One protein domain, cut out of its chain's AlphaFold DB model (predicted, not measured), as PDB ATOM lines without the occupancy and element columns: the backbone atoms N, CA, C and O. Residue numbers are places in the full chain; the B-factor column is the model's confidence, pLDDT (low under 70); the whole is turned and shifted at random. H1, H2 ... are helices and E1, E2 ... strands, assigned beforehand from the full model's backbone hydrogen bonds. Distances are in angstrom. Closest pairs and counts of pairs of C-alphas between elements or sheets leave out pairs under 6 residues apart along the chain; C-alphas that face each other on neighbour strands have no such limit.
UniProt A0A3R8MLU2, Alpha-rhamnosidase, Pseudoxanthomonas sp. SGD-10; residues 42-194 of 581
ATOM      1  N   TRP A  42      42.287  31.928  26.484       98.88
ATOM      2  CA  TRP A  42      43.591  32.460  26.911       98.88
ATOM      3  C   TRP A  42      43.542  33.002  28.348       98.88
ATOM      4  O   TRP A  42      42.480  33.062  28.970       98.88
ATOM      5  N   TYR A  43      44.688  33.412  28.898       98.62
ATOM      6  CA  TYR A  43      44.711  34.162  30.156       98.62
ATOM      7  C   TYR A  43      44.064  35.546  29.953       98.62
ATOM      8  O   TYR A  43      44.514  36.284  29.076       98.62
ATOM      9  N   PRO A  44      43.037  35.944  30.722       97.69
ATOM     10  CA  PRO A  44      42.253  37.150  30.440       97.69
ATOM     11  C   PRO A  44      43.123  38.417  30.357       97.69
ATOM     12  O   PRO A  44      43.918  38.715  31.254       97.69
ATOM     13  N   GLY A  45      42.968  39.177  29.267       98.06
ATOM     14  CA  GLY A  45      43.748  40.379  28.965       98.06
ATOM     15  C   GLY A  45      45.001  40.140  28.111       98.06
ATOM     16  O   GLY A  45      45.526  41.099  27.548       98.06
ATOM     17  N   ASP A  46      45.500  38.906  27.986       98.75
ATOM     18  CA  ASP A  46      46.742  38.635  27.242       98.75
ATOM     19  C   ASP A  46      46.578  38.798  25.735       98.75
ATOM     20  O   ASP A  46      47.438  39.389  25.078       98.75
ATOM     21  N   PHE A  47      45.467  38.303  25.187       98.81
ATOM     22  CA  PHE A  47      45.120  38.508  23.783       98.81
ATOM     23  C   PHE A  47      44.940  39.991  23.476       98.81
ATOM     24  O   PHE A  47      45.478  40.483  22.488       98.81
ATOM     25  N   GLU A  48      44.241  40.710  24.350       98.81
ATOM     26  CA  GLU A  48      43.949  42.131  24.201       98.81
ATOM     27  C   GLU A  48      45.232  42.968  24.201       98.81
ATOM     28  O   GLU A  48      45.410  43.808  23.321       98.81
ATOM     29  N   VAL A  49      46.163  42.701  25.122       98.62
ATOM     30  CA  VAL A  49      47.476  43.368  25.167       98.62
ATOM     31  C   VAL A  49      48.326  43.015  23.942       98.62
ATOM     32  O   VAL A  49      48.908  43.895  23.311       98.62
ATOM     33  N   ASN A  50      48.393  41.738  23.549       98.62
ATOM     34  CA  ASN A  50      49.185  41.342  22.381       98.62
ATOM     35  C   ASN A  50      48.632  41.950  21.079       98.62
ATOM     36  O   ASN A  50      49.393  42.440  20.240       98.62
ATOM     37  N   LEU A  51      47.308  41.940  20.910       98.75
ATOM     38  CA  LEU A  51      46.643  42.495  19.739       98.75
ATOM     39  C   LEU A  51      46.744  44.025  19.703       98.75
ATOM     40  O   LEU A  51      46.979  44.579  18.628       98.75
ATOM     41  N   SER A  52      46.632  44.710  20.846       98.62
ATOM     42  CA  SER A  52      46.795  46.168  20.903       98.62
ATOM     43  C   SER A  52      48.217  46.575  20.543       98.62
ATOM     44  O   SER A  52      48.391  47.510  19.766       98.62
ATOM     45  N   ASN A  53      49.232  45.831  20.991       98.56
ATOM     46  CA  ASN A  53      50.616  46.058  20.580       98.56
ATOM     47  C   ASN A  53      50.774  45.932  19.061       98.56
ATOM     48  O   ASN A  53      51.374  46.801  18.433       98.56
ATOM     49  N   LYS A  54      50.198  44.885  18.453       98.19
ATOM     50  CA  LYS A  54      50.221  44.699  16.993       98.19
ATOM     51  C   LYS A  54      49.529  45.839  16.252       98.19
ATOM     52  O   LYS A  54      50.045  46.260  15.226       98.19
ATOM     53  N   MET A  55      48.375  46.307  16.728       98.62
ATOM     54  CA  MET A  55      47.617  47.381  16.079       98.62
ATOM     55  C   MET A  55      48.315  48.739  16.232       98.62
ATOM     56  O   MET A  55      48.550  49.413  15.231       98.62
ATOM     57  N   GLN A  56      48.683  49.126  17.456       98.50
ATOM     58  CA  GLN A  56      49.284  50.433  17.750       98.50
ATOM     59  C   GLN A  56      50.638  50.613  17.053       98.50
ATOM     60  O   GLN A  56      50.958  51.705  16.586       98.50
ATOM     61  N   ASN A  57      51.388  49.522  16.881       98.12
ATOM     62  CA  ASN A  57      52.657  49.517  16.155       98.12
ATOM     63  C   ASN A  57      52.513  49.558  14.621       98.12
ATOM     64  O   ASN A  57      53.522  49.571  13.919       98.12
ATOM     65  N   ARG A  58      51.288  49.608  14.077       97.88
ATOM     66  CA  ARG A  58      51.059  49.916  12.652       97.88
ATOM     67  C   ARG A  58      51.083  51.416  12.367       97.88
ATOM     68  O   ARG A  58      51.050  51.789  11.194       97.88
ATOM     69  N   ARG A  59      51.111  52.275  13.397       97.94
ATOM     70  CA  ARG A  59      51.304  53.717  13.212       97.94
ATOM     71  C   ARG A  59      52.642  53.955  12.517       97.94
ATOM     72  O   ARG A  59      53.678  53.397  12.884       97.94
ATOM     73  N   THR A  60      52.598  54.829  11.523       97.38
ATOM     74  CA  THR A  60      53.785  55.351  10.861       97.38
ATOM     75  C   THR A  60      53.686  56.856  10.777       97.38
ATOM     76  O   THR A  60      52.611  57.362  10.467       97.38
ATOM     77  N   GLU A  61      54.805  57.543  10.922       97.31
ATOM     78  CA  GLU A  61      54.934  58.943  10.533       97.31
ATOM     79  C   GLU A  61      55.977  59.008   9.427       97.31
ATOM     80  O   GLU A  61      57.119  58.584   9.608       97.31
ATOM     81  N   ARG A  62      55.567  59.466   8.241       95.94
ATOM     82  CA  ARG A  62      56.472  59.680   7.102       95.94
ATOM     83  C   ARG A  62      57.320  58.437   6.776       95.94
ATOM     84  O   ARG A  62      58.536  58.514   6.622       95.94
ATOM     85  N   GLY A  63      56.669  57.272   6.740       93.62
ATOM     86  CA  GLY A  63      57.296  55.970   6.473       93.62
ATOM     87  C   GLY A  63      58.080  55.364   7.646       93.62
ATOM     88  O   GLY A  63      58.589  54.254   7.523       93.62
ATOM     89  N   THR A  64      58.158  56.051   8.789       96.75
ATOM     90  CA  THR A  64      58.883  55.587   9.979       96.75
ATOM     91  C   THR A  64      57.932  54.904  10.951       96.75
ATOM     92  O   THR A  64      56.881  55.452  11.275       96.75
ATOM     93  N   PHE A  65      58.302  53.714  11.428       97.44
ATOM     94  CA  PHE A  65      57.603  53.012  12.506       97.44
ATOM     95  C   PHE A  65      57.537  53.881  13.770       97.44
ATOM     96  O   PHE A  65      58.572  54.343  14.248       97.44
ATOM     97  N   PHE A  66      56.334  54.073  14.317       97.88
ATOM     98  CA  PHE A  66      56.123  54.933  15.480       97.88
ATOM     99  C   PHE A  66      55.292  54.201  16.554       97.88
ATOM    100  O   PHE A  66      54.065  54.168  16.457       97.88
ATOM    101  N   PRO A  67      55.924  53.603  17.579       98.00
ATOM    102  CA  PRO A  67      55.219  52.979  18.697       98.00
ATOM    103  C   PRO A  67      54.722  54.007  19.725       98.00
ATOM    104  O   PRO A  67      55.255  55.120  19.783       98.00
ATOM    105  N   PRO A  68      53.755  53.637  20.584       98.25
ATOM    106  CA  PRO A  68      53.396  54.445  21.741       98.25
ATOM    107  C   PRO A  68      54.597  54.795  22.620       98.25
ATOM    108  O   PRO A  68      55.531  54.008  22.764       98.25
ATOM    109  N   PHE A  69      54.550  55.967  23.252       97.94
ATOM    110  CA  PHE A  69      55.613  56.435  24.151       97.94
ATOM    111  C   PHE A  69      55.432  55.975  25.610       97.94
ATOM    112  O   PHE A  69      56.289  56.237  26.452       97.94
ATOM    113  N   TRP A  70      54.326  55.297  25.930       98.19
ATOM    114  CA  TRP A  70      54.116  54.646  27.224       98.19
ATOM    115  C   TRP A  70      54.622  53.197  27.219       98.19
ATOM    116  O   TRP A  70      54.931  52.617  26.178       98.19
ATOM    117  N   LYS A  71      54.694  52.590  28.410       97.94
ATOM    118  CA  LYS A  71      55.078  51.182  28.599       97.94
ATOM    119  C   LYS A  71      54.198  50.258  27.746       97.94
ATOM    120  O   LYS A  71      52.980  50.260  27.893       97.94
ATOM    121  N   MET A  72      54.820  49.421  26.917       97.81
ATOM    122  CA  MET A  72      54.138  48.319  26.234       97.81
ATOM    123  C   MET A  72      54.299  47.034  27.048       97.81
ATOM    124  O   MET A  72      55.416  46.565  27.269       97.81
ATOM    125  N   ASP A  73      53.185  46.472  27.506       98.38
ATOM    126  CA  ASP A  73      53.161  45.219  28.262       98.38
ATOM    127  C   ASP A  73      53.167  43.985  27.348       98.38
ATOM    128  O   ASP A  73      52.899  44.073  26.152       98.38
ATOM    129  N   SER A  74      53.443  42.811  27.920       98.31
ATOM    130  CA  SER A  74      53.390  41.520  27.221       98.31
ATOM    131  C   SER A  74      52.415  40.561  27.902       98.31
ATOM    132  O   SER A  74      52.113  40.682  29.092       98.31
ATOM    133  N   HIS A  75      51.951  39.571  27.140       98.62
ATOM    134  CA  HIS A  75      51.251  38.406  27.672       98.62
ATOM    135  C   HIS A  75      52.172  37.546  28.549       98.62
ATOM    136  O   HIS A  75      53.400  37.586  28.402       98.62
ATOM    137  N   TYR A  76      51.582  36.746  29.440       98.75
ATOM    138  CA  TYR A  76      52.312  35.715  30.169       98.75
ATOM    139  C   TYR A  76      52.708  34.600  29.204       98.75
ATOM    140  O   TYR A  76      51.878  34.044  28.492       98.75
ATOM    141  N   VAL A  77      53.994  34.263  29.181       98.69
ATOM    142  CA  VAL A  77      54.542  33.303  28.209       98.69
ATOM    143  C   VAL A  77      54.281  31.850  28.585       98.69
ATOM    144  O   VAL A  77      54.442  30.975  27.741       98.69
ATOM    145  N   LEU A  78      53.895  31.588  29.836       98.69
ATOM    146  CA  LEU A  78      53.542  30.276  30.359       98.69
ATOM    147  C   LEU A  78      52.209  30.395  31.095       98.69
ATOM    148  O   LEU A  78      52.101  31.154  32.056       98.69
ATOM    149  N   VAL A  79      51.209  29.651  30.638       98.75
ATOM    150  CA  VAL A  79      49.863  29.653  31.219       98.75
ATOM    151  C   VAL A  79      49.397  28.217  31.386       98.75
ATOM    152  O   VAL A  79      49.538  27.398  30.478       98.75
ATOM    153  N   GLU A  80      48.832  27.905  32.545       98.50
ATOM    154  CA  GLU A  80      48.090  26.677  32.781       98.50
ATOM    155  C   GLU A  80      46.590  26.948  32.688       98.50
ATOM    156  O   GLU A  80      46.072  27.849  33.345       98.50
ATOM    157  N   PHE A  81      45.901  26.133  31.894       98.62
ATOM    158  CA  PHE A  81      44.449  26.054  31.840       98.62
ATOM    159  C   PHE A  81      43.990  24.816  32.584       98.62
ATOM    160  O   PHE A  81      44.555  23.738  32.389       98.62
ATOM    161  N   HIS A  82      42.937  24.943  33.381       94.94
ATOM    162  CA  HIS A  82      42.406  23.806  34.116       94.94
ATOM    163  C   HIS A  82      40.879  23.756  34.115       94.94
ATOM    164  O   HIS A  82      40.184  24.779  34.040       94.94
ATOM    165  N   LYS A  83      40.358  22.532  34.205       96.12
ATOM    166  CA  LYS A  83      38.931  22.269  34.347       96.12
ATOM    167  C   LYS A  83      38.700  20.986  35.130       96.12
ATOM    168  O   LYS A  83      39.363  19.973  34.910       96.12
ATOM    169  N   GLU A  84      37.717  21.034  36.016       95.62
ATOM    170  CA  GLU A  84      37.143  19.860  36.667       95.62
ATOM    171  C   GLU A  84      35.728  19.634  36.132       95.62
ATOM    172  O   GLU A  84      34.961  20.583  35.934       95.62
ATOM    173  N   PHE A  85      35.388  18.378  35.869       94.19
ATOM    174  CA  PHE A  85      34.078  17.982  35.362       94.19
ATOM    175  C   PHE A  85      33.758  16.538  35.755       94.19
ATOM    176  O   PHE A  85      34.600  15.801  36.265       94.19
ATOM    177  N   ASN A  86      32.508  16.132  35.544       96.19
ATOM    178  CA  ASN A  86      32.043  14.780  35.825       96.19
ATOM    179  C   ASN A  86      31.393  14.190  34.573       96.19
ATOM    180  O   ASN A  86      30.314  14.630  34.189       96.19
ATOM    181  N   LEU A  87      32.028  13.208  33.945       95.38
ATOM    182  CA  LEU A  87      31.522  12.573  32.731       95.38
ATOM    183  C   LEU A  87      30.522  11.465  33.065       95.38
ATOM    184  O   LEU A  87      30.760  10.652  33.957       95.38
ATOM    185  N   THR A  88      29.403  11.412  32.348       96.06
ATOM    186  CA  THR A  88      28.419  10.322  32.478       96.06
ATOM    187  C   THR A  88      28.861   9.058  31.744       96.06
ATOM    188  O   THR A  88      28.584   7.952  32.196       96.06
ATOM    189  N   GLU A  89      29.584   9.222  30.641       96.50
ATOM    190  CA  GLU A  89      30.161   8.163  29.820       96.50
ATOM    191  C   GLU A  89      31.560   8.585  29.346       96.50
ATOM    192  O   GLU A  89      31.840   9.785  29.301       96.50
ATOM    193  N   PRO A  90      32.452   7.639  29.000       97.06
ATOM    194  CA  PRO A  90      33.742   7.992  28.428       97.06
ATOM    195  C   PRO A  90      33.574   8.766  27.117       97.06
ATOM    196  O   PRO A  90      32.763   8.386  26.271       97.06
ATOM    197  N   GLU A  91      34.386   9.796  26.907       96.62
ATOM    198  CA  GLU A  91      34.417  10.545  25.650       96.62
ATOM    199  C   GLU A  91      35.848  10.832  25.197       96.62
ATOM    200  O   GLU A  91      36.785  10.812  25.992       96.62
ATOM    201  N   GLU A  92      36.028  11.079  23.903       97.44
ATOM    202  CA  GLU A  92      37.299  11.540  23.350       97.44
ATOM    203  C   GLU A  92      37.228  13.047  23.107       97.44
ATOM    204  O   GLU A  92      36.255  13.544  22.537       97.44
ATOM    205  N   ILE A  93      38.269  13.759  23.531       97.50
ATOM    206  CA  ILE A  93      38.460  15.181  23.252       97.50
ATOM    207  C   ILE A  93      39.595  15.376  22.252       97.50
ATOM    208  O   ILE A  93      40.587  14.644  22.271       97.50
ATOM    209  N   GLU A  94      39.480  16.405  21.423       98.25
ATOM    210  CA  GLU A  94      40.547  16.924  20.575       98.25
ATOM    211  C   GLU A  94      41.165  18.174  21.201       98.25
ATOM    212  O   GLU A  94      40.453  19.001  21.769       98.25
ATOM    213  N   ILE A  95      42.489  18.315  21.094       98.44
ATOM    214  CA  ILE A  95      43.255  19.403  21.713       98.44
ATOM    215  C   ILE A  95      44.090  20.129  20.659       98.44
ATOM    216  O   ILE A  95      44.951  19.548  19.985       98.44
ATOM    217  N   TYR A  96      43.886  21.438  20.597       98.50
ATOM    218  CA  TYR A  96      44.633  22.386  19.787       98.50
ATOM    219  C   TYR A  96      45.231  23.449  20.714       98.50
ATOM    220  O   TYR A  96      44.633  23.810  21.726       98.50
ATOM    221  N   ALA A  97      46.429  23.931  20.387       98.38
ATOM    222  CA  ALA A  97      47.126  24.934  21.182       98.38
ATOM    223  C   ALA A  97      47.992  25.837  20.295       98.38
ATOM    224  O   ALA A  97      48.554  25.375  19.295       98.38
ATOM    225  N   GLU A  98      48.129  27.104  20.685       98.56
ATOM    226  CA  GLU A  98      49.114  28.044  20.144       98.56
ATOM    227  C   GLU A  98      50.320  28.111  21.092       98.56
ATOM    228  O   GLU A  98      50.383  28.935  22.000       98.56
ATOM    229  N   GLY A  99      51.259  27.180  20.911       97.69
ATOM    230  CA  GLY A  99      52.445  27.040  21.758       97.69
ATOM    231  C   GLY A  99      52.879  25.589  21.943       97.69
ATOM    232  O   GLY A  99      52.230  24.657  21.460       97.69
ATOM    233  N   GLN A 100      53.987  25.395  22.655       98.31
ATOM    234  CA  GLN A 100      54.367  24.079  23.168       98.31
ATOM    235  C   GLN A 100      53.539  23.795  24.415       98.31
ATOM    236  O   GLN A 100      53.424  24.663  25.273       98.31
ATOM    237  N   TYR A 101      52.959  22.606  24.534       98.38
ATOM    238  CA  TYR A 101      52.090  22.286  25.660       98.38
ATOM    239  C   TYR A 101      52.319  20.886  26.209       98.38
ATOM    240  O   TYR A 101      52.811  20.001  25.518       98.38
ATOM    241  N   ASN A 102      51.907  20.682  27.451       97.69
ATOM    242  CA  ASN A 102      51.715  19.359  28.021       97.69
ATOM    243  C   ASN A 102      50.261  19.200  28.476       97.69
ATOM    244  O   ASN A 102      49.515  20.178  28.563       97.69
ATOM    245  N   VAL A 103      49.859  17.958  28.741       97.69
ATOM    246  CA  VAL A 103      48.537  17.654  29.293       97.69
ATOM    247  C   VAL A 103      48.691  16.747  30.500       97.69
ATOM    248  O   VAL A 103      49.422  15.755  30.455       97.69
ATOM    249  N   LYS A 104      47.965  17.072  31.566       94.94
ATOM    250  CA  LYS A 104      47.847  16.259  32.771       94.94
ATOM    251  C   LYS A 104      46.383  15.897  32.986       94.94
ATOM    252  O   LYS A 104      45.527  16.780  33.004       94.94
ATOM    253  N   ILE A 105      46.108  14.611  33.184       94.81
ATOM    254  CA  ILE A 105      44.780  14.092  33.526       94.81
ATOM    255  C   ILE A 105      44.853  13.463  34.914       94.81
ATOM    256  O   ILE A 105      45.663  12.566  35.144       94.81
ATOM    257  N   ASN A 106      44.026  13.934  35.848       91.81
ATOM    258  CA  ASN A 106      43.944  13.424  37.224       91.81
ATOM    259  C   ASN A 106      45.318  13.283  37.907       91.81
ATOM    260  O   ASN A 106      45.634  12.242  38.483       91.81
ATOM    261  N   GLY A 107      46.173  14.301  37.785       87.19
ATOM    262  CA  GLY A 107      47.518  14.279  38.370       87.19
ATOM    263  C   GLY A 107      48.597  13.622  37.497       87.19
ATOM    264  O   GLY A 107      49.781  13.812  37.752       87.19
ATOM    265  N   LYS A 108      48.228  12.879  36.444       89.38
ATOM    266  CA  LYS A 108      49.169  12.106  35.619       89.38
ATOM    267  C   LYS A 108      49.495  12.809  34.308       89.38
ATOM    268  O   LYS A 108      48.593  13.162  33.548       89.38
ATOM    269  N   MET A 109      50.785  12.971  34.031       92.00
ATOM    270  CA  MET A 109      51.269  13.528  32.767       92.00
ATOM    271  C   MET A 109      51.020  12.560  31.612       92.00
ATOM    272  O   MET A 109      51.328  11.371  31.703       92.00
ATOM    273  N   ILE A 110      50.490  13.088  30.513       95.00
ATOM    274  CA  ILE A 110      50.328  12.362  29.256       95.00
ATOM    275  C   ILE A 110      51.581  12.581  28.403       95.00
ATOM    276  O   ILE A 110      52.070  13.703  28.281       95.00
ATOM    277  N   SER A 111      52.117  11.502  27.831       93.94
ATOM    278  CA  SER A 111      53.353  11.550  27.044       93.94
ATOM    279  C   SER A 111      53.190  12.371  25.755       93.94
ATOM    280  O   SER A 111      52.217  12.200  25.018       93.94
ATOM    281  N   GLY A 112      54.175  13.221  25.455       93.50
ATOM    282  CA  GLY A 112      54.245  14.013  24.222       93.50
ATOM    283  C   GLY A 112      53.227  15.160  24.134       93.50
ATOM    284  O   GLY A 112      52.896  15.794  25.130       93.50
ATOM    285  N   TYR A 113      52.753  15.427  22.910       94.06
ATOM    286  CA  TYR A 113      51.788  16.485  22.573       94.06
ATOM    287  C   TYR A 113      50.474  15.862  22.079       94.06
ATOM    288  O   TYR A 113      50.204  15.873  20.870       94.06
ATOM    289  N   PRO A 114      49.668  15.248  22.965       96.44
ATOM    290  CA  PRO A 114      48.474  14.530  22.544       96.44
ATOM    291  C   PRO A 114      47.507  15.481  21.830       96.44
ATOM    292  O   PRO A 114      47.197  16.570  22.319       96.44
ATOM    293  N   LYS A 115      47.052  15.069  20.644       97.25
ATOM    294  CA  LYS A 115      45.993  15.755  19.882       97.25
ATOM    295  C   LYS A 115      44.610  15.226  20.205       97.25
ATOM    296  O   LYS A 115      43.635  15.932  19.987       97.25
ATOM    297  N   LYS A 116      44.546  14.001  20.718       97.56
ATOM    298  CA  LYS A 116      43.329  13.333  21.150       97.56
ATOM    299  C   LYS A 116      43.579  12.655  22.482       97.56
ATOM    300  O   LYS A 116      44.655  12.088  22.680       97.56
ATOM    301  N   ILE A 117      42.609  12.734  23.382       97.00
ATOM    302  CA  ILE A 117      42.658  12.063  24.680       97.00
ATOM    303  C   ILE A 117      41.294  11.448  24.949       97.00
ATOM    304  O   ILE A 117      40.278  12.137  24.901       97.00
ATOM    305  N   LYS A 118      41.289  10.157  25.277       96.69
ATOM    306  CA  LYS A 118      40.116   9.483  25.818       96.69
ATOM    307  C   LYS A 118      40.028   9.755  27.317       96.69
ATOM    308  O   LYS A 118      40.989   9.515  28.046       96.69
ATOM    309  N   LEU A 119      38.882  10.249  27.756       96.38
ATOM    310  CA  LEU A 119      38.550  10.520  29.146       96.38
ATOM    311  C   LEU A 119      37.569   9.458  29.635       96.38
ATOM    312  O   LEU A 119      36.610   9.130  28.937       96.38
ATOM    313  N   ASP A 120      37.802   8.924  30.828       96.12
ATOM    314  CA  ASP A 120      36.910   7.935  31.434       96.12
ATOM    315  C   ASP A 120      35.686   8.600  32.082       96.12
ATOM    316  O   ASP A 120      35.715   9.773  32.461       96.12
ATOM    317  N   ALA A 121      34.611   7.833  32.272       96.88
ATOM    318  CA  ALA A 121      33.455   8.291  33.038       96.88
ATOM    319  C   ALA A 121      33.830   8.632  34.497       96.88
ATOM    320  O   ALA A 121      34.808   8.126  35.050       96.88
ATOM    321  N   GLY A 122      33.010   9.460  35.143       96.94
ATOM    322  CA  GLY A 122      33.203   9.919  36.517       96.94
ATOM    323  C   GLY A 122      33.915  11.267  36.613       96.94
ATOM    324  O   GLY A 122      33.976  12.033  35.649       96.94
ATOM    325  N   LYS A 123      34.421  11.584  37.809       97.00
ATOM    326  CA  LYS A 123      35.124  12.845  38.071       97.00
ATOM    327  C   LYS A 123      36.470  12.852  37.358       97.00
ATOM    328  O   LYS A 123      37.286  11.960  37.571       97.00
ATOM    329  N   GLN A 124      36.692  13.883  36.561       95.56
ATOM    330  CA  GLN A 124      37.902  14.084  35.783       95.56
ATOM    331  C   GLN A 124      38.432  15.496  36.024       95.56
ATOM    332  O   GLN A 124      37.672  16.455  36.188       95.56
ATOM    333  N   LYS A 125      39.756  15.615  36.013       94.75
ATOM    334  CA  LYS A 125      40.486  16.874  36.081       94.75
ATOM    335  C   LYS A 125      41.504  16.921  34.958       94.75
ATOM    336  O   LYS A 125      42.323  16.011  34.829       94.75
ATOM    337  N   ILE A 126      41.467  17.994  34.179       96.06
ATOM    338  CA  ILE A 126      42.423  18.264  33.109       96.06
ATOM    339  C   ILE A 126      43.211  19.531  33.428       96.06
ATOM    340  O   ILE A 126      42.633  20.536  33.841       96.06
ATOM    341  N   HIS A 127      44.522  19.469  33.210       96.38
ATOM    342  CA  HIS A 127      45.394  20.636  33.133       96.38
ATOM    343  C   HIS A 127      46.108  20.626  31.788       96.38
ATOM    344  O   HIS A 127      46.605  19.584  31.351       96.38
ATOM    345  N   ILE A 128      46.177  21.785  31.146       98.25
ATOM    346  CA  ILE A 128      46.930  21.992  29.913       98.25
ATOM    347  C   ILE A 128      47.827  23.198  30.146       98.25
ATOM    348  O   ILE A 128      47.341  24.324  30.244       98.25
ATOM    349  N   LYS A 129      49.136  22.968  30.253       98.38
ATOM    350  CA  LYS A 129      50.118  24.041  30.426       98.38
ATOM    351  C   LYS A 129      50.761  24.345  29.085       98.38
ATOM    352  O   LYS A 129      51.278  23.435  28.439       98.38
ATOM    353  N   VAL A 130      50.718  25.607  28.671       98.75
ATOM    354  CA  VAL A 130      51.151  26.079  27.354       98.75
ATOM    355  C   VAL A 130      52.227  27.145  27.511       98.75
ATOM    356  O   VAL A 130      52.029  28.142  28.203       98.75
ATOM    357  N   TYR A 131      53.352  26.938  26.835       98.69
ATOM    358  CA  TYR A 131      54.433  27.894  26.670       98.69
ATOM    359  C   TYR A 131      54.426  28.476  25.254       98.69
ATOM    360  O   TYR A 131      54.468  27.739  24.262       98.69
ATOM    361  N   SER A 132      54.428  29.802  25.150       98.56
ATOM    362  CA  SER A 132      54.626  30.513  23.892       98.56
ATOM    363  C   SER A 132      55.103  31.947  24.124       98.56
ATOM    364  O   SER A 132      54.400  32.791  24.678       98.56
ATOM    365  N   GLN A 133      56.301  32.245  23.622       98.25
ATOM    366  CA  GLN A 133      56.827  33.609  23.592       98.25
ATOM    367  C   GLN A 133      56.292  34.418  22.400       98.25
ATOM    368  O   GLN A 133      56.055  35.617  22.527       98.25
ATOM    369  N   ALA A 134      56.123  33.782  21.235       96.88
ATOM    370  CA  ALA A 134      55.836  34.468  19.970       96.88
ATOM    371  C   ALA A 134      54.371  34.909  19.834       96.88
ATOM    372  O   ALA A 134      54.074  35.954  19.256       96.88
ATOM    373  N   VAL A 135      53.454  34.099  20.360       97.81
ATOM    374  CA  VAL A 135      52.005  34.341  20.353       97.81
ATOM    375  C   VAL A 135      51.433  34.045  21.731       97.81
ATOM    376  O   VAL A 135      52.079  33.359  22.521       97.81
ATOM    377  N   VAL A 136      50.243  34.558  22.030       98.56
ATOM    378  CA  VAL A 136      49.576  34.314  23.316       98.56
ATOM    379  C   VAL A 136      49.341  32.813  23.508       98.56
ATOM    380  O   VAL A 136      48.748  32.199  22.618       98.56
ATOM    381  N   PRO A 137      49.770  32.214  24.637       98.81
ATOM    382  CA  PRO A 137      49.390  30.854  24.989       98.81
ATOM    383  C   PRO A 137      47.866  30.716  25.017       98.81
ATOM    384  O   PRO A 137      47.185  31.318  25.849       98.81
ATOM    385  N   ALA A 138      47.337  29.928  24.088       98.81
ATOM    386  CA  ALA A 138      45.907  29.710  23.931       98.81
ATOM    387  C   ALA A 138      45.619  28.242  23.625       98.81
ATOM    388  O   ALA A 138      46.451  27.555  23.018       98.81
ATOM    389  N   ILE A 139      44.438  27.771  24.025       98.81
ATOM    390  CA  ILE A 139      43.973  26.405  23.760       98.81
ATOM    391  C   ILE A 139      42.566  26.390  23.175       98.81
ATOM    392  O   ILE A 139      41.757  27.278  23.438       98.81
ATOM    393  N   TYR A 140      42.278  25.333  22.425       98.75
ATOM    394  CA  TYR A 140      40.945  24.961  21.976       98.75
ATOM    395  C   TYR A 140      40.777  23.460  22.225       98.75
ATOM    396  O   TYR A 140      41.542  22.648  21.695       98.75
ATOM    397  N   VAL A 141      39.804  23.093  23.058       98.31
ATOM    398  CA  VAL A 141      39.451  21.697  23.346       98.31
ATOM    399  C   VAL A 141      38.023  21.464  22.900       98.31
ATOM    400  O   VAL A 141      37.136  22.245  23.240       98.31
ATOM    401  N   GLN A 142      37.805  20.382  22.162       97.69
ATOM    402  CA  GLN A 142      36.486  20.015  21.667       97.69
ATOM    403  C   GLN A 142      36.221  18.531  21.880       97.69
ATOM    404  O   GLN A 142      37.005  17.682  21.466       97.69
ATOM    405  N   GLY A 143      35.083  18.235  22.485       95.69
ATOM    406  CA  GLY A 143      34.559  16.898  22.709       95.69
ATOM    407  C   GLY A 143      33.050  16.878  22.508       95.69
ATOM    408  O   GLY A 143      32.440  17.852  22.056       95.69
ATOM    409  N   LYS A 144      32.430  15.758  22.870       94.31
ATOM    410  CA  LYS A 144      30.973  15.629  22.893       94.31
ATOM    411  C   LYS A 144      30.367  16.543  23.956       94.31
ATOM    412  O   LYS A 144      29.379  17.212  23.664       94.31
ATOM    413  N   THR A 145      30.945  16.579  25.160       93.50
ATOM    414  CA  THR A 145      30.458  17.424  26.266       93.50
ATOM    415  C   THR A 145      31.515  18.376  26.817       93.50
ATOM    416  O   THR A 145      31.163  19.455  27.295       93.50
ATOM    417  N   ILE A 146      32.803  18.043  26.692       94.81
ATOM    418  CA  ILE A 146      33.897  18.913  27.143       94.81
ATOM    419  C   ILE A 146      34.348  19.842  26.024       94.81
ATOM    420  O   ILE A 146      34.909  19.405  25.025       94.81
ATOM    421  N   ASN A 147      34.144  21.141  26.221       96.81
ATOM    422  CA  ASN A 147      34.532  22.187  25.284       96.81
ATOM    423  C   ASN A 147      35.253  23.315  26.037       96.81
ATOM    424  O   ASN A 147      34.944  23.566  27.204       96.81
ATOM    425  N   THR A 148      36.222  23.980  25.404       98.38
ATOM    426  CA  THR A 148      36.813  25.213  25.948       98.38
ATOM    427  C   THR A 148      35.838  26.376  25.853       98.38
ATOM    428  O   THR A 148      35.251  26.628  24.801       98.38
ATOM    429  N   ASP A 149      35.691  27.086  26.968       96.12
ATOM    430  CA  ASP A 149      34.866  28.281  27.140       96.12
ATOM    431  C   ASP A 149      35.369  29.099  28.350       96.12
ATOM    432  O   ASP A 149      36.347  28.736  29.011       96.12
ATOM    433  N   ASN A 150      34.689  30.199  28.674       92.81
ATOM    434  CA  ASN A 150      35.034  31.081  29.797       92.81
ATOM    435  C   ASN A 150      34.809  30.465  31.197       92.81
ATOM    436  O   ASN A 150      35.094  31.108  32.210       92.81
ATOM    437  N   THR A 151      34.303  29.229  31.281       94.88
ATOM    438  CA  THR A 151      34.155  28.494  32.542       94.88
ATOM    439  C   THR A 151      35.407  27.690  32.897       94.88
ATOM    440  O   THR A 151      35.482  27.118  33.990       94.88
ATOM    441  N   TRP A 152      36.377  27.602  31.988       97.81
ATOM    442  CA  TRP A 152      37.736  27.173  32.303       97.81
ATOM    443  C   TRP A 152      38.432  28.255  33.111       97.81
ATOM    444  O   TRP A 152      38.141  29.442  32.947       97.81
ATOM    445  N   LEU A 153      39.359  27.852  33.977       97.69
ATOM    446  CA  LEU A 153      40.199  28.817  34.672       97.69
ATOM    447  C   LEU A 153      41.632  28.743  34.147       97.69
ATOM    448  O   LEU A 153      42.056  27.745  33.556       97.69
ATOM    449  N   ALA A 154      42.357  29.829  34.360       98.31
ATOM    450  CA  ALA A 154      43.727  30.018  33.941       98.31
ATOM    451  C   ALA A 154      44.569  30.552  35.105       98.31
ATOM    452  O   ALA A 154      44.086  31.305  35.955       98.31
ATOM    453  N   THR A 155      45.845  30.184  35.121       97.94
ATOM    454  CA  THR A 155      46.869  30.764  35.993       97.94
ATOM    455  C   THR A 155      48.193  30.853  35.242       97.94
ATOM    456  O   THR A 155      48.468  30.045  34.358       97.94
ATOM    457  N   PHE A 156      49.024  31.833  35.584       96.94
ATOM    458  CA  PHE A 156      50.416  31.890  35.125       96.94
ATOM    459  C   PHE A 156      51.383  31.230  36.124       96.94
ATOM    460  O   PHE A 156      52.573  31.116  35.842       96.94
ATOM    461  N   GLU A 157      50.895  30.808  37.297       95.75
ATOM    462  CA  GLU A 157      51.710  30.222  38.362       95.75
ATOM    463  C   GLU A 157      50.866  29.259  39.220       95.75
ATOM    464  O   GLU A 157      50.162  29.666  40.145       95.75
ATOM    465  N   ASP A 158      50.915  27.961  38.909       91.25
ATOM    466  CA  ASP A 158      50.182  26.911  39.631       91.25
ATOM    467  C   ASP A 158      50.829  26.515  40.966       91.25
ATOM    468  O   ASP A 158      50.108  26.075  41.853       91.25
ATOM    469  N   LYS A 159      52.140  26.723  41.145       91.31
ATOM    470  CA  LYS A 159      52.897  26.398  42.377       91.31
ATOM    471  C   LYS A 159      52.818  24.923  42.796       91.31
ATOM    472  O   LYS A 159      53.018  24.599  43.971       91.31
ATOM    473  N   GLU A 160      52.536  24.021  41.860       86.25
ATOM    474  CA  GLU A 160      52.601  22.591  42.129       86.25
ATOM    475  C   GLU A 160      54.070  22.144  42.163       86.25
ATOM    476  O   GLU A 160      54.860  22.441  41.265       86.25
ATOM    477  N   TRP A 161      54.445  21.429  43.218       81.56
ATOM    478  CA  TRP A 161      55.763  20.819  43.364       81.56
ATOM    479  C   TRP A 161      55.604  19.385  43.861       81.56
ATOM    480  O   TRP A 161      54.576  19.035  44.443       81.56
ATOM    481  N   ILE A 162      56.608  18.558  43.581       82.44
ATOM    482  CA  ILE A 162      56.640  17.145  43.956       82.44
ATOM    483  C   ILE A 162      57.708  16.979  45.034       82.44
ATOM    484  O   ILE A 162      58.843  17.418  44.838       82.44
ATOM    485  N   ASP A 163      57.335  16.388  46.166       80.38
ATOM    486  CA  ASP A 163      58.264  16.085  47.256       80.38
ATOM    487  C   ASP A 163      59.136  14.850  46.954       80.38
ATOM    488  O   ASP A 163      58.960  14.161  45.943       80.38
ATOM    489  N   GLU A 164      60.089  14.534  47.834       83.00
ATOM    490  CA  GLU A 164      60.974  13.375  47.665       83.00
ATOM    491  C   GLU A 164      60.241  12.022  47.656       83.00
ATOM    492  O   GLU A 164      60.807  11.016  47.229       83.00
ATOM    493  N   THR A 165      58.982  11.987  48.102       81.31
ATOM    494  CA  THR A 165      58.134  10.787  48.100       81.31
ATOM    495  C   THR A 165      57.354  10.624  46.796       81.31
ATOM    496  O   THR A 165      56.696   9.603  46.587       81.31
ATOM    497  N   GLY A 166      57.440  11.606  45.894       74.56
ATOM    498  CA  GLY A 166      56.665  11.646  44.659       74.56
ATOM    499  C   GLY A 166      55.252  12.206  44.846       74.56
ATOM    500  O   GLY A 166      54.438  12.101  43.924       74.56
ATOM    501  N   LYS A 167      54.934  12.788  46.009       76.06
ATOM    502  CA  LYS A 167      53.623  13.376  46.292       76.06
ATOM    503  C   LYS A 167      53.584  14.834  45.824       76.06
ATOM    504  O   LYS A 167      54.502  15.607  46.078       76.06
ATOM    505  N   ALA A 168      52.504  15.203  45.137       76.62
ATOM    506  CA  ALA A 168      52.238  16.585  44.750       76.62
ATOM    507  C   ALA A 168      51.784  17.428  45.954       76.62
ATOM    508  O   ALA A 168      51.144  16.917  46.875       76.62
ATOM    509  N   SER A 169      52.094  18.723  45.940       78.50
ATOM    510  CA  SER A 169      51.729  19.647  47.014       78.50
ATOM    511  C   SER A 169      50.207  19.770  47.212       78.50
ATOM    512  O   SER A 169      49.449  19.986  46.270       78.50
ATOM    513  N   ASP A 170      49.748  19.670  48.468       66.38
ATOM    514  CA  ASP A 170      48.313  19.722  48.818       66.38
ATOM    515  C   ASP A 170      47.768  21.162  48.957       66.38
ATOM    516  O   ASP A 170      46.558  21.382  48.976       66.38
ATOM    517  N   ALA A 171      48.655  22.155  49.087       62.75
ATOM    518  CA  ALA A 171      48.317  23.552  49.358       62.75
ATOM    519  C   ALA A 171      49.147  24.492  48.476       62.75
ATOM    520  O   ALA A 171      50.022  25.215  48.950       62.75
ATOM    521  N   SER A 172      48.878  24.480  47.174       74.75
ATOM    522  CA  SER A 172      49.603  25.314  46.212       74.75
ATOM    523  C   SER A 172      49.351  26.819  46.392       74.75
ATOM    524  O   SER A 172      50.152  27.639  45.952       74.75
ATOM    525  N   GLY A 173      48.238  27.211  47.028       82.31
ATOM    526  CA  GLY A 173      47.851  28.622  47.158       82.31
ATOM    527  C   GLY A 173      47.639  29.307  45.801       82.31
ATOM    528  O   GLY A 173      47.806  30.522  45.685       82.31
ATOM    529  N   THR A 174      47.334  28.525  44.759       90.19
ATOM    530  CA  THR A 174      47.157  29.017  43.392       90.19
ATOM    531  C   THR A 174      45.996  29.995  43.325       90.19
ATOM    532  O   THR A 174      44.899  29.713  43.807       90.19
ATOM    533  N   THR A 175      46.217  31.121  42.656       92.19
ATOM    534  CA  THR A 175      45.131  32.014  42.256       92.19
ATOM    535  C   THR A 175      44.739  31.690  40.826       92.19
ATOM    536  O   THR A 175      45.585  31.708  39.935       92.19
ATOM    537  N   TYR A 176      43.460  31.402  40.614       94.31
ATOM    538  CA  TYR A 176      42.897  31.169  39.291       94.31
ATOM    539  C   TYR A 176      41.981  32.321  38.895       94.31
ATOM    540  O   TYR A 176      41.299  32.906  39.736       94.31
ATOM    541  N   VAL A 177      41.939  32.600  37.598       95.88
ATOM    542  CA  VAL A 177      41.007  33.546  36.977       95.88
ATOM    543  C   VAL A 177      40.229  32.837  35.878       95.88
ATOM    544  O   VAL A 177      40.737  31.886  35.289       95.88
ATOM    545  N   SER A 178      39.008  33.274  35.577       96.06
ATOM    546  CA  SER A 178      38.285  32.736  34.417       96.06
ATOM    547  C   SER A 178      39.045  33.025  33.127       96.06
ATOM    548  O   SER A 178      39.595  34.112  32.955       96.06
ATOM    549  N   ALA A 179      39.075  32.054  32.220       98.06
ATOM    550  CA  ALA A 179      39.756  32.213  30.948       98.06
ATOM    551  C   ALA A 179      39.065  33.281  30.080       98.06
ATOM    552  O   ALA A 179      37.834  33.357  30.010       98.06
ATOM    553  N   GLY A 180      39.874  34.095  29.403       97.75
ATOM    554  CA  GLY A 180      39.409  35.001  28.359       97.75
ATOM    555  C   GLY A 180      39.034  34.217  27.104       97.75
ATOM    556  O   GLY A 180      39.602  33.159  26.837       97.75
ATOM    557  N   SER A 181      38.070  34.725  26.344       97.31
ATOM    558  CA  SER A 181      37.635  34.125  25.081       97.31
ATOM    559  C   SER A 181      36.980  35.178  24.196       97.31
ATOM    560  O   SER A 181      36.571  36.232  24.683       97.31
ATOM    561  N   TRP A 182      36.849  34.875  22.906       95.81
ATOM    562  CA  TRP A 182      36.071  35.682  21.969       95.81
ATOM    563  C   TRP A 182      35.386  34.774  20.933       95.81
ATOM    564  O   TRP A 182      34.990  33.656  21.256       95.81
ATOM    565  N   HIS A 183      35.233  35.225  19.685       93.38
ATOM    566  CA  HIS A 183      34.472  34.529  18.640       93.38
ATOM    567  C   HIS A 183      35.288  33.519  17.808       93.38
ATOM    568  O   HIS A 183      34.878  33.151  16.706       93.38
ATOM    569  N   PHE A 184      36.420  33.038  18.326       97.38
ATOM    570  CA  PHE A 184      37.289  32.061  17.666       97.38
ATOM    571  C   PHE A 184      36.755  30.634  17.856       97.38
ATOM    572  O   PHE A 184      37.289  29.823  18.608       97.38
ATOM    573  N   ASN A 185      35.650  30.329  17.182       96.88
ATOM    574  CA  ASN A 185      34.838  29.137  17.439       96.88
ATOM    575  C   ASN A 185      35.200  27.938  16.537       96.88
ATOM    576  O   ASN A 185      34.325  27.154  16.158       96.88
ATOM    577  N   SER A 186      36.453  27.843  16.101       96.56
ATOM    578  CA  SER A 186      36.959  26.785  15.223       96.56
ATOM    579  C   SER A 186      38.448  26.571  15.492       96.56
ATOM    580  O   SER A 186      39.172  27.551  15.687       96.56
ATOM    581  N   PRO A 187      38.961  25.331  15.422       96.44
ATOM    582  CA  PRO A 187      40.388  25.066  15.609       96.44
ATOM    583  C   PRO A 187      41.279  25.741  14.551       96.44
ATOM    584  O   PRO A 187      42.476  25.920  14.775       96.44
ATOM    585  N   ASN A 188      40.714  26.137  13.406       96.75
ATOM    586  CA  ASN A 188      41.437  26.872  12.366       96.75
ATOM    587  C   ASN A 188      41.428  28.396  12.580       96.75
ATOM    588  O   ASN A 188      42.271  29.081  12.007       96.75
ATOM    589  N   ASP A 189      40.534  28.919  13.425       95.94
ATOM    590  CA  ASP A 189      40.405  30.353  13.707       95.94
ATOM    591  C   ASP A 189      41.385  30.751  14.816       95.94
ATOM    592  O   ASP A 189      40.995  31.109  15.924       95.94
ATOM    593  N   LYS A 190      42.685  30.621  14.546       98.12
ATOM    594  CA  LYS A 190      43.726  30.881  15.547       98.12
ATOM    595  C   LYS A 190      43.705  32.349  15.995       98.12
ATOM    596  O   LYS A 190      43.832  33.223  15.130       98.12
ATOM    597  N   PRO A 191      43.648  32.644  17.308       98.38
ATOM    598  CA  PRO A 191      43.687  34.017  17.812       98.38
ATOM    599  C   PRO A 191      44.861  34.832  17.254       98.38
ATOM    600  O   PRO A 191      44.694  35.986  16.856       98.38
ATOM    601  N   SER A 192      46.049  34.229  17.132       98.25
ATOM    602  CA  SER A 192      47.236  34.910  16.597       98.25
ATOM    603  C   SER A 192      47.101  35.414  15.154       98.25
ATOM    604  O   SER A 192      47.846  36.321  14.763       98.25
ATOM    605  N   GLN A 193      46.163  34.848  14.388       97.69
ATOM    606  CA  GLN A 193      45.913  35.132  12.975       97.69
ATOM    607  C   GLN A 193      44.759  36.114  12.749       97.69
ATOM    608  O   GLN A 193      44.437  36.399  11.594       97.69
ATOM    609  N   PHE A 194      44.150  36.640  13.817       98.12
ATOM    610  CA  PHE A 194      43.064  37.607  13.715       98.12
ATOM    611  C   PHE A 194      43.446  38.816  12.849       98.12
ATOM    612  O   PHE A 194      44.520  39.410  13.003       98.12
TER     613      PHE A 194
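What this domain is: This is residues 42 to 194 of the 581 residues of the protein "Alpha-rhamnosidase" of Pseudoxanthomonas sp. SGD-10 (UniProt A0A3R8MLU2). With little regular structure, this is a sandwich: the strongly twisted sheet E4 E3 E6 E1 E8 faces the smaller sheet E5 E2 E7, while H1 and the loop of residues 57 to 77 lie beyond one end. The printed part has 153 residues, 60 of them in named elements, mostly strand: H1, then E1 to E8, both sheets antiparallel. It is only just compact, close to loose, with radius of gyration of the C-alphas 17.8 A and spans 61 by 37 by 26 A.

How they stand to each other: Begin with E4, residues 108 to 110, E3, 100 to 105, E6, 122 to 131, E1, 78 to 87, and E8, 153 to 155, strand beside strand; N 81 and O 128 of E1 and E6 are 2.8 A apart. Face to face with this sheet in the sandwich is the sheet of E5, residues 116 to 119, E2, 91 to 98, and E7, 138 to 142; N 96 of E2 and O 140 of E7 are 2.9 A apart, within hydrogen-bond range. H1, residues 46 to 56, is on neither sheet; its O i to N i+4 pairs are within hydrogen-bond range.

Where its parts are: Find C-alpha 46 at (46.742, 38.635, 27.242); H1 runs 15.4 A. E6 spans 29.5 A; E8 ends at (46.869, 30.764, 35.993).

The domain as a whole: No cut; H1 to E1 is a long link; residues 170 to 171 are under 70 in pLDDT.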